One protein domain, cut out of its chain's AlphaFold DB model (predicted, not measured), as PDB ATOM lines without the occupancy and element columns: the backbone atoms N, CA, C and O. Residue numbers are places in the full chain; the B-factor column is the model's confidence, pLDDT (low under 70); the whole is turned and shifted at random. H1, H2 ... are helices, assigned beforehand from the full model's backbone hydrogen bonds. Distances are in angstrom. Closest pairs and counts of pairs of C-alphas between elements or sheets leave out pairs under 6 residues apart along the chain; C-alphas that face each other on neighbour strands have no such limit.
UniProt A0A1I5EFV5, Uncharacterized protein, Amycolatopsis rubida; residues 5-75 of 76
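Overview. This is residues 5 to 75 of the 76 residues of an uncharacterized protein of Amycolatopsis rubida (UniProt A0A1I5EFV5). Two long helices, H1 and H2, fold back on each other as a nearly straight helical hairpin, and a short helix, H3, turns off at a corner where H2 ends. Residues 68 to 75, of which 68 to 73 belong to H3, stick out. The printed part has 71 residues with three named helices in the order H1, H2, H3, no named strand, and the class all helix. It is only just extended, close to loose, with a radius of gyration of the C-alphas of 16.9 A and spans of 51 by 26 by 18 A.

Along the chain. H1, residues 5 to 27, begins at C-alpha 5 (-4.611, 4.714, 45.368) and is 33.3 A long. H2, residues 31 to 61, is 43.7 A long. H3, residues 64 to 73, ends at C-alpha 73 (-4.740, -22.619, 50.642).

Arrangement. H1 and H2 touch, opposite ways at a shallow tilt of 3 degrees; their closest C-alphas, of Ala 17 and Phe 45, are 6.3 A apart. H2, with residues 55 to 59 alone, touches H3 only at the corner, and only just, with 3 pairs of C-alphas within 8 A; the closest C-alphas, of Ser 58 and Gly 64, are 4.8 A apart. Their lines are about perpendicular, at 87 degrees. H1 and H3 are apart. Every O i to N i+4 pair is within hydrogen-bond range in H1, 26 of 27 in H2 and 3 of 6 in H3.

Size, cuts and confidence. The C-alphas farthest apart, of Ser 29 and Tyr 73, are 51.6 A apart. The printed part has no cut, and both links are tight. Residues 62 to 75 have pLDDT under 70.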
ATOM      1  N   LYS A   5      -5.715   5.681  45.301       83.56
ATOM      2  CA  LYS A   5      -4.611   4.714  45.368       83.56
ATOM      3  C   LYS A   5      -4.283   4.116  43.996       83.56
ATOM      4  O   LYS A   5      -3.114   4.080  43.630       83.56
ATOM      5  N   PHE A   6      -5.297   3.701  43.230       85.12
ATOM      6  CA  PHE A   6      -5.106   3.199  41.866       85.12
ATOM      7  C   PHE A   6      -4.514   4.276  40.961       85.12
ATOM      8  O   PHE A   6      -3.523   4.028  40.284       85.12
ATOM      9  N   LEU A   7      -5.091   5.483  40.990       89.00
ATOM     10  CA  LEU A   7      -4.633   6.584  40.149       89.00
ATOM     11  C   LEU A   7      -3.180   6.961  40.458       89.00
ATOM     12  O   LEU A   7      -2.391   7.144  39.541       89.00
ATOM     13  N   SER A   8      -2.807   7.017  41.740       89.50
ATOM     14  CA  SER A   8      -1.430   7.294  42.160       89.50
ATOM     15  C   SER A   8      -0.456   6.203  41.709       89.50
ATOM     16  O   SER A   8       0.619   6.517  41.201       89.50
ATOM     17  N   ALA A   9      -0.822   4.927  41.858       89.69
ATOM     18  CA  ALA A   9       0.015   3.815  41.416       89.69
ATOM     19  C   ALA A   9       0.193   3.809  39.889       89.69
ATOM     20  O   ALA A   9       1.314   3.686  39.400       89.69
ATOM     21  N   TRP A  10      -0.895   4.022  39.145       90.81
ATOM     22  CA  TRP A  10      -0.855   4.099  37.688       90.81
ATOM     23  C   TRP A  10      -0.031   5.300  37.206       90.81
ATOM     24  O   TRP A  10       0.768   5.168  36.286       90.81
ATOM     25  N   LEU A  11      -0.148   6.452  37.875       94.31
ATOM     26  CA  LEU A  11       0.629   7.644  37.536       94.31
ATOM     27  C   LEU A  11       2.135   7.433  37.747       94.31
ATOM     28  O   LEU A  11       2.929   7.882  36.927       94.31
ATOM     29  N   LYS A  12       2.543   6.722  38.807       93.12
ATOM     30  CA  LYS A  12       3.956   6.357  39.021       93.12
ATOM     31  C   LYS A  12       4.476   5.462  37.902       93.12
ATOM     32  O   LYS A  12       5.560   5.708  37.387       93.12
ATOM     33  N   LEU A  13       3.690   4.460  37.508       92.50
ATOM     34  CA  LEU A  13       4.033   3.585  36.389       92.50
ATOM     35  C   LEU A  13       4.183   4.387  35.086       92.50
ATOM     36  O   LEU A  13       5.176   4.232  34.380       92.50
ATOM     37  N   ALA A  14       3.231   5.278  34.802       92.56
ATOM     38  CA  ALA A  14       3.272   6.153  33.635       92.56
ATOM     39  C   ALA A  14       4.487   7.089  33.653       92.56
ATOM     40  O   ALA A  14       5.137   7.260  32.627       92.56
ATOM     41  N   ALA A  15       4.838   7.646  34.816       94.81
ATOM     42  CA  ALA A  15       6.018   8.491  34.965       94.81
ATOM     43  C   ALA A  15       7.314   7.719  34.674       94.81
ATOM     44  O   ALA A  15       8.162   8.214  33.939       94.81
ATOM     45  N   VAL A  16       7.451   6.494  35.192       95.62
ATOM     46  CA  VAL A  16       8.620   5.641  34.918       95.62
ATOM     47  C   VAL A  16       8.718   5.299  33.430       95.62
ATOM     48  O   VAL A  16       9.790   5.436  32.848       95.62
ATOM     49  N   ALA A  17       7.605   4.918  32.797       93.06
ATOM     50  CA  ALA A  17       7.577   4.617  31.366       93.06
ATOM     51  C   ALA A  17       7.916   5.845  30.505       93.06
ATOM     52  O   ALA A  17       8.669   5.734  29.543       93.06
ATOM     53  N   ALA A  18       7.415   7.027  30.875       94.00
ATOM     54  CA  ALA A  18       7.732   8.272  30.183       94.00
ATOM     55  C   ALA A  18       9.221   8.630  30.302       94.00
ATOM     56  O   ALA A  18       9.835   9.017  29.312       94.00
ATOM     57  N   VAL A  19       9.815   8.466  31.488       95.75
ATOM     58  CA  VAL A  19      11.256   8.688  31.687       95.75
ATOM     59  C   VAL A  19      12.075   7.708  30.849       95.75
ATOM     60  O   VAL A  19      12.999   8.143  30.166       95.75
ATOM     61  N   ALA A  20      11.719   6.421  30.849       92.94
ATOM     62  CA  ALA A  20      12.379   5.421  30.010       92.94
ATOM     63  C   ALA A  20      12.314   5.813  28.527       92.94
ATOM     64  O   ALA A  20      13.348   5.901  27.873       92.94
ATOM     65  N   PHE A  21      11.131   6.179  28.035       92.44
ATOM     66  CA  PHE A  21      10.940   6.609  26.651       92.44
ATOM     67  C   PHE A  21      11.772   7.850  26.283       92.44
ATOM     68  O   PHE A  21      12.389   7.898  25.222       92.44
ATOM     69  N   VAL A  22      11.834   8.858  27.162       94.12
ATOM     70  CA  VAL A  22      12.665  10.054  26.933       94.12
ATOM     71  C   VAL A  22      14.145   9.686  26.851       94.12
ATOM     72  O   VAL A  22      14.848  10.194  25.979       94.12
ATOM     73  N   ILE A  23      14.617   8.792  27.723       93.62
ATOM     74  CA  ILE A  23      16.003   8.306  27.712       93.62
ATOM     75  C   ILE A  23      16.299   7.552  26.411       93.62
ATOM     76  O   ILE A  23      17.332   7.795  25.789       93.62
ATOM     77  N   GLU A  24      15.392   6.680  25.977       91.38
ATOM     78  CA  GLU A  24      15.521   5.915  24.733       91.38
ATOM     79  C   GLU A  24      15.655   6.837  23.521       91.38
ATOM     80  O   GLU A  24      16.595   6.696  22.742       91.38
ATOM     81  N   VAL A  25      14.770   7.828  23.397       89.06
ATOM     82  CA  VAL A  25      14.799   8.796  22.291       89.06
ATOM     83  C   VAL A  25      16.032   9.703  22.356       89.06
ATOM     84  O   VAL A  25      16.588  10.055  21.319       89.06
ATOM     85  N   ALA A  26      16.484  10.079  23.556       91.25
ATOM     86  CA  ALA A  26      17.648  10.948  23.724       91.25
ATOM     87  C   ALA A  26      18.977  10.240  23.417       91.25
ATOM     88  O   ALA A  26      19.900  10.869  22.897       91.25
ATOM     89  N   LEU A  27      19.094   8.951  23.751       92.75
ATOM     90  CA  LEU A  27      20.332   8.183  23.588       92.75
ATOM     91  C   LEU A  27      20.420   7.455  22.243       92.75
ATOM     92  O   LEU A  27      21.527   7.177  21.777       92.75
ATOM     93  N   ILE A  28      19.287   7.122  21.621       90.75
ATOM     94  CA  ILE A  28      19.249   6.285  20.422       90.75
ATOM     95  C   ILE A  28      18.839   7.124  19.212       90.75
ATOM     96  O   ILE A  28      17.668   7.396  18.975       90.75
ATOM     97  N   SER A  29      19.824   7.488  18.393       87.25
ATOM     98  CA  SER A  29      19.611   8.238  17.148       87.25
ATOM     99  C   SER A  29      19.210   7.360  15.955       87.25
ATOM    100  O   SER A  29      18.671   7.853  14.966       87.25
ATOM    101  N   SER A  30      19.473   6.051  16.026       92.06
ATOM    102  CA  SER A  30      19.119   5.095  14.972       92.06
ATOM    103  C   SER A  30      17.657   4.682  15.081       92.06
ATOM    104  O   SER A  30      17.241   4.142  16.102       92.06
ATOM    105  N   LEU A  31      16.893   4.850  13.999       86.06
ATOM    106  CA  LEU A  31      15.470   4.497  13.956       86.06
ATOM    107  C   LEU A  31      15.209   3.012  14.247       86.06
ATOM    108  O   LEU A  31      14.282   2.682  14.981       86.06
ATOM    109  N   TRP A  32      16.032   2.111  13.704       88.38
ATOM    110  CA  TRP A  32      15.851   0.664  13.877       88.38
ATOM    111  C   TRP A  32      16.177   0.201  15.295       88.38
ATOM    112  O   TRP A  32      15.440  -0.600  15.867       88.38
ATOM    113  N   LEU A  33      17.252   0.737  15.880       87.88
ATOM    114  CA  LEU A  33      17.593   0.461  17.277       87.88
ATOM    115  C   LEU A  33      16.576   1.108  18.221       87.88
ATOM    116  O   LEU A  33      16.172   0.482  19.193       87.88
ATOM    117  N   GLY A  34      16.111   2.317  17.900       87.69
ATOM    118  CA  GLY A  34      15.085   3.014  18.665       87.69
ATOM    119  C   GLY A  34      13.790   2.212  18.706       87.69
ATOM    120  O   GLY A  34      13.267   1.963  19.784       87.69
ATOM    121  N   LEU A  35      13.320   1.710  17.559       90.50
ATOM    122  CA  LEU A  35      12.138   0.845  17.491       90.50
ATOM    123  C   LEU A  35      12.283  -0.421  18.342       90.50
ATOM    124  O   LEU A  35      11.349  -0.774  19.059       90.50
ATOM    125  N   LEU A  36      13.441  -1.084  18.298       92.44
ATOM    126  CA  LEU A  36      13.683  -2.303  19.075       92.44
ATOM    127  C   LEU A  36      13.646  -2.084  20.590       92.44
ATOM    128  O   LEU A  36      13.359  -3.033  21.311       92.44
ATOM    129  N   VAL A  37      13.919  -0.870  21.068       91.25
ATOM    130  CA  VAL A  37      13.911  -0.549  22.504       91.25
ATOM    131  C   VAL A  37      12.573   0.062  22.933       91.25
ATOM    132  O   VAL A  37      11.975  -0.385  23.910       91.25
ATOM    133  N   ILE A  38      12.040   0.992  22.139       91.69
ATOM    134  CA  ILE A  38      10.772   1.682  22.406       91.69
ATOM    135  C   ILE A  38       9.589   0.712  22.401       91.69
ATOM    136  O   ILE A  38       8.711   0.799  23.262       91.69
ATOM    137  N   VAL A  39       9.529  -0.211  21.434       94.25
ATOM    138  CA  VAL A  39       8.385  -1.127  21.299       94.25
ATOM    139  C   VAL A  39       8.199  -1.989  22.557       94.25
ATOM    140  O   VAL A  39       7.091  -1.986  23.098       94.25
ATOM    141  N   PRO A  40       9.230  -2.678  23.087       94.81
ATOM    142  CA  PRO A  40       9.136  -3.368  24.370       94.81
ATOM    143  C   PRO A  40       8.683  -2.470  25.521       94.81
ATOM    144  O   PRO A  40       7.806  -2.874  26.283       94.81
ATOM    145  N   THR A  41       9.222  -1.255  25.638       93.38
ATOM    146  CA  THR A  41       8.862  -0.314  26.712       93.38
ATOM    147  C   THR A  41       7.383   0.065  26.661       93.38
ATOM    148  O   THR A  41       6.687   0.013  27.680       93.38
ATOM    149  N   VAL A  42       6.861   0.354  25.467       93.44
ATOM    150  CA  VAL A  42       5.433   0.634  25.263       93.44
ATOM    151  C   VAL A  42       4.581  -0.600  25.571       93.44
ATOM    152  O   VAL A  42       3.570  -0.488  26.267       93.44
ATOM    153  N   LEU A  43       4.986  -1.785  25.106       95.50
ATOM    154  CA  LEU A  43       4.261  -3.032  25.369       95.50
ATOM    155  C   LEU A  43       4.215  -3.366  26.863       95.50
ATOM    156  O   LEU A  43       3.157  -3.743  27.369       95.50
ATOM    157  N   LEU A  44       5.323  -3.185  27.583       94.38
ATOM    158  CA  LEU A  44       5.391  -3.372  29.030       94.38
ATOM    159  C   LEU A  44       4.472  -2.391  29.756       94.38
ATOM    160  O   LEU A  44       3.688  -2.803  30.613       94.38
ATOM    161  N   PHE A  45       4.513  -1.109  29.387       93.31
ATOM    162  CA  PHE A  45       3.639  -0.097  29.976       93.31
ATOM    163  C   PHE A  45       2.153  -0.420  29.760       93.31
ATOM    164  O   PHE A  45       1.356  -0.346  30.704       93.31
ATOM    165  N   LEU A  46       1.773  -0.816  28.542       94.44
ATOM    166  CA  LEU A  46       0.402  -1.204  28.213       94.44
ATOM    167  C   LEU A  46      -0.021  -2.480  28.946       94.44
ATOM    168  O   LEU A  46      -1.116  -2.520  29.507       94.44
ATOM    169  N   GLY A  47       0.842  -3.495  28.990       93.75
ATOM    170  CA  GLY A  47       0.583  -4.755  29.684       93.75
ATOM    171  C   GLY A  47       0.364  -4.553  31.183       93.75
ATOM    172  O   GLY A  47      -0.630  -5.029  31.733       93.75
ATOM    173  N   LEU A  48       1.232  -3.773  31.831       91.31
ATOM    174  CA  LEU A  48       1.106  -3.435  33.250       91.31
ATOM    175  C   LEU A  48      -0.131  -2.568  33.521       91.31
ATOM    176  O   LEU A  48      -0.863  -2.825  34.478       91.31
ATOM    177  N   SER A  49      -0.427  -1.598  32.650       92.00
ATOM    178  CA  SER A  49      -1.646  -0.781  32.749       92.00
ATOM    179  C   SER A  49      -2.915  -1.631  32.634       92.00
ATOM    180  O   SER A  49      -3.849  -1.466  33.423       92.00
ATOM    181  N   ALA A  50      -2.946  -2.573  31.689       90.94
ATOM    182  CA  ALA A  50      -4.062  -3.493  31.497       90.94
ATOM    183  C   ALA A  50      -4.215  -4.465  32.679       90.94
ATOM    184  O   ALA A  50      -5.337  -4.691  33.140       90.94
ATOM    185  N   ALA A  51      -3.109  -4.997  33.206       88.88
ATOM    186  CA  ALA A  51      -3.107  -5.865  34.380       88.88
ATOM    187  C   ALA A  51      -3.658  -5.138  35.615       88.88
ATOM    188  O   ALA A  51      -4.613  -5.619  36.227       88.88
ATOM    189  N   MET A  52      -3.147  -3.935  35.907       88.94
ATOM    190  CA  MET A  52      -3.653  -3.092  36.994       88.94
ATOM    191  C   MET A  52      -5.143  -2.784  36.821       88.94
ATOM    192  O   MET A  52      -5.914  -2.848  37.780       88.94
ATOM    193  N   TRP A  53      -5.577  -2.449  35.603       87.81
ATOM    194  CA  TRP A  53      -6.986  -2.172  35.325       87.81
ATOM    195  C   TRP A  53      -7.872  -3.397  35.567       87.81
ATOM    196  O   TRP A  53      -8.936  -3.280  36.185       87.81
ATOM    197  N   ARG A  54      -7.431  -4.576  35.114       87.19
ATOM    198  CA  ARG A  54      -8.127  -5.851  35.334       87.19
ATOM    199  C   ARG A  54      -8.287  -6.134  36.825       87.19
ATOM    200  O   ARG A  54      -9.384  -6.475  37.263       87.19
ATOM    201  N   GLU A  55      -7.225  -5.938  37.591       84.75
ATOM    202  CA  GLU A  55      -7.187  -6.174  39.035       84.75
ATOM    203  C   GLU A  55      -8.067  -5.176  39.805       84.75
ATOM    204  O   GLU A  55      -8.873  -5.541  40.657       84.75
ATOM    205  N   TRP A  56      -8.040  -3.900  39.427       84.00
ATOM    206  CA  TRP A  56      -8.954  -2.908  39.993       84.00
ATOM    207  C   TRP A  56     -10.430  -3.222  39.690       84.00
ATOM    208  O   TRP A  56     -11.312  -3.004  40.532       84.00
ATOM    209  N   ARG A  57     -10.723  -3.752  38.495       83.50
ATOM    210  CA  ARG A  57     -12.073  -4.197  38.120       83.50
ATOM    211  C   ARG A  57     -12.509  -5.430  38.908       83.50
ATOM    212  O   ARG A  57     -13.671  -5.448  39.315       83.50
ATOM    213  N   SER A  58     -11.632  -6.408  39.139       80.12
ATOM    214  CA  SER A  58     -11.964  -7.611  39.919       80.12
ATOM    215  C   SER A  58     -12.251  -7.265  41.382       80.12
ATOM    216  O   SER A  58     -13.284  -7.674  41.912       80.12
ATOM    217  N   VAL A  59     -11.434  -6.409  42.004       76.94
ATOM    218  CA  VAL A  59     -11.674  -5.910  43.371       76.94
ATOM    219  C   VAL A  59     -13.033  -5.216  43.478       76.94
ATOM    220  O   VAL A  59     -13.769  -5.424  44.438       76.94
ATOM    221  N   ARG A  60     -13.421  -4.426  42.471       74.69
ATOM    222  CA  ARG A  60     -14.723  -3.740  42.460       74.69
ATOM    223  C   ARG A  60     -15.922  -4.639  42.194       74.69
ATOM    224  O   ARG A  60     -17.025  -4.262  42.575       74.69
ATOM    225  N   ARG A  61     -15.732  -5.758  41.501       75.56
ATOM    226  CA  ARG A  61     -16.797  -6.730  41.221       75.56
ATOM    227  C   ARG A  61     -17.015  -7.719  42.369       75.56
ATOM    228  O   ARG A  61     -17.974  -8.472  42.314       75.56
ATOM    229  N   GLY A  62     -16.168  -7.692  43.401       63.22
ATOM    230  CA  GLY A  62     -16.189  -8.674  44.489       63.22
ATOM    231  C   GLY A  62     -15.400  -9.949  44.172       63.22
ATOM    232  O   GLY A  62     -15.128 -10.730  45.076       63.22
ATOM    233  N   ASP A  63     -14.933 -10.114  42.930       61.09
ATOM    234  CA  ASP A  63     -14.119 -11.258  42.495       61.09
ATOM    235  C   ASP A  63     -12.688 -11.219  43.065       61.09
ATOM    236  O   ASP A  63     -12.005 -12.238  43.139       61.09
ATOM    237  N   GLY A  64     -12.217 -10.042  43.494       53.69
ATOM    238  CA  GLY A  64     -10.879  -9.858  44.069       53.69
ATOM    239  C   GLY A  64     -10.659 -10.558  45.417       53.69
ATOM    240  O   GLY A  64      -9.511 -10.774  45.799       53.69
ATOM    241  N   ALA A  65     -11.729 -10.951  46.121       51.72
ATOM    242  CA  ALA A  65     -11.630 -11.699  47.377       51.72
ATOM    243  C   ALA A  65     -11.205 -13.165  47.167       51.72
ATOM    244  O   ALA A  65     -10.564 -13.742  48.044       51.72
ATOM    245  N   TYR A  66     -11.485 -13.750  45.997       49.38
ATOM    246  CA  TYR A  66     -11.148 -15.151  45.723       49.38
ATOM    247  C   TYR A  66      -9.660 -15.353  45.415       49.38
ATOM    248  O   TYR A  66      -9.118 -16.422  45.670       49.38
ATOM    249  N   SER A  67      -8.945 -14.335  44.925       49.56
ATOM    250  CA  SER A  67      -7.516 -14.506  44.616       49.56
ATOM    251  C   SER A  67      -6.638 -14.568  45.873       49.56
ATOM    252  O   SER A  67      -5.614 -15.243  45.859       49.56
ATOM    253  N   TYR A  68      -7.045 -13.923  46.975       49.22
ATOM    254  CA  TYR A  68      -6.354 -14.050  48.265       49.22
ATOM    255  C   TYR A  68      -6.620 -15.396  48.945       49.22
ATOM    256  O   TYR A  68      -5.770 -15.869  49.697       49.22
ATOM    257  N   SER A  69      -7.775 -16.024  48.691       48.12
ATOM    258  CA  SER A  69      -8.073 -17.335  49.265       48.12
ATOM    259  C   SER A  69      -7.261 -18.441  48.593       48.12
ATOM    260  O   SER A  69      -6.684 -19.254  49.302       48.12
ATOM    261  N   TYR A  70      -7.111 -18.437  47.262       46.22
ATOM    262  CA  TYR A  70      -6.324 -19.472  46.569       46.22
ATOM    263  C   TYR A  70      -4.842 -19.482  46.978       46.22
ATOM    264  O   TYR A  70      -4.294 -20.553  47.209       46.22
ATOM    265  N   ILE A  71      -4.217 -18.313  47.171       53.50
ATOM    266  CA  ILE A  71      -2.808 -18.230  47.606       53.50
ATOM    267  C   ILE A  71      -2.635 -18.728  49.051       53.50
ATOM    268  O   ILE A  71      -1.595 -19.280  49.395       53.50
ATOM    269  N   ARG A  72      -3.652 -18.559  49.910       48.19
ATOM    270  CA  ARG A  72      -3.587 -19.002  51.310       48.19
ATOM    271  C   ARG A  72      -3.744 -20.517  51.464       48.19
ATOM    272  O   ARG A  72      -3.166 -21.068  52.389       48.19
ATOM    273  N   TYR A  73      -4.501 -21.171  50.582       49.28
ATOM    274  CA  TYR A  73      -4.740 -22.619  50.642       49.28
ATOM    275  C   TYR A  73      -3.656 -23.466  49.955       49.28
ATOM    276  O   TYR A  73      -3.614 -24.668  50.174       49.28
ATOM    277  N   GLU A  74      -2.774 -22.872  49.147       51.81
ATOM    278  CA  GLU A  74      -1.598 -23.564  48.583       51.81
ATOM    279  C   GLU A  74      -0.382 -23.576  49.531       51.81
ATOM    280  O   GLU A  74       0.638 -24.186  49.220       51.81
ATOM    281  N   GLN A  75      -0.473 -22.889  50.675       49.91
ATOM    282  CA  GLN A  75       0.587 -22.798  51.686       49.91
ATOM    283  C   GLN A  75       0.340 -23.647  52.947       49.91
ATOM    284  O   GLN A  75       1.148 -23.558  53.874       49.91
TER     285      GLN A  75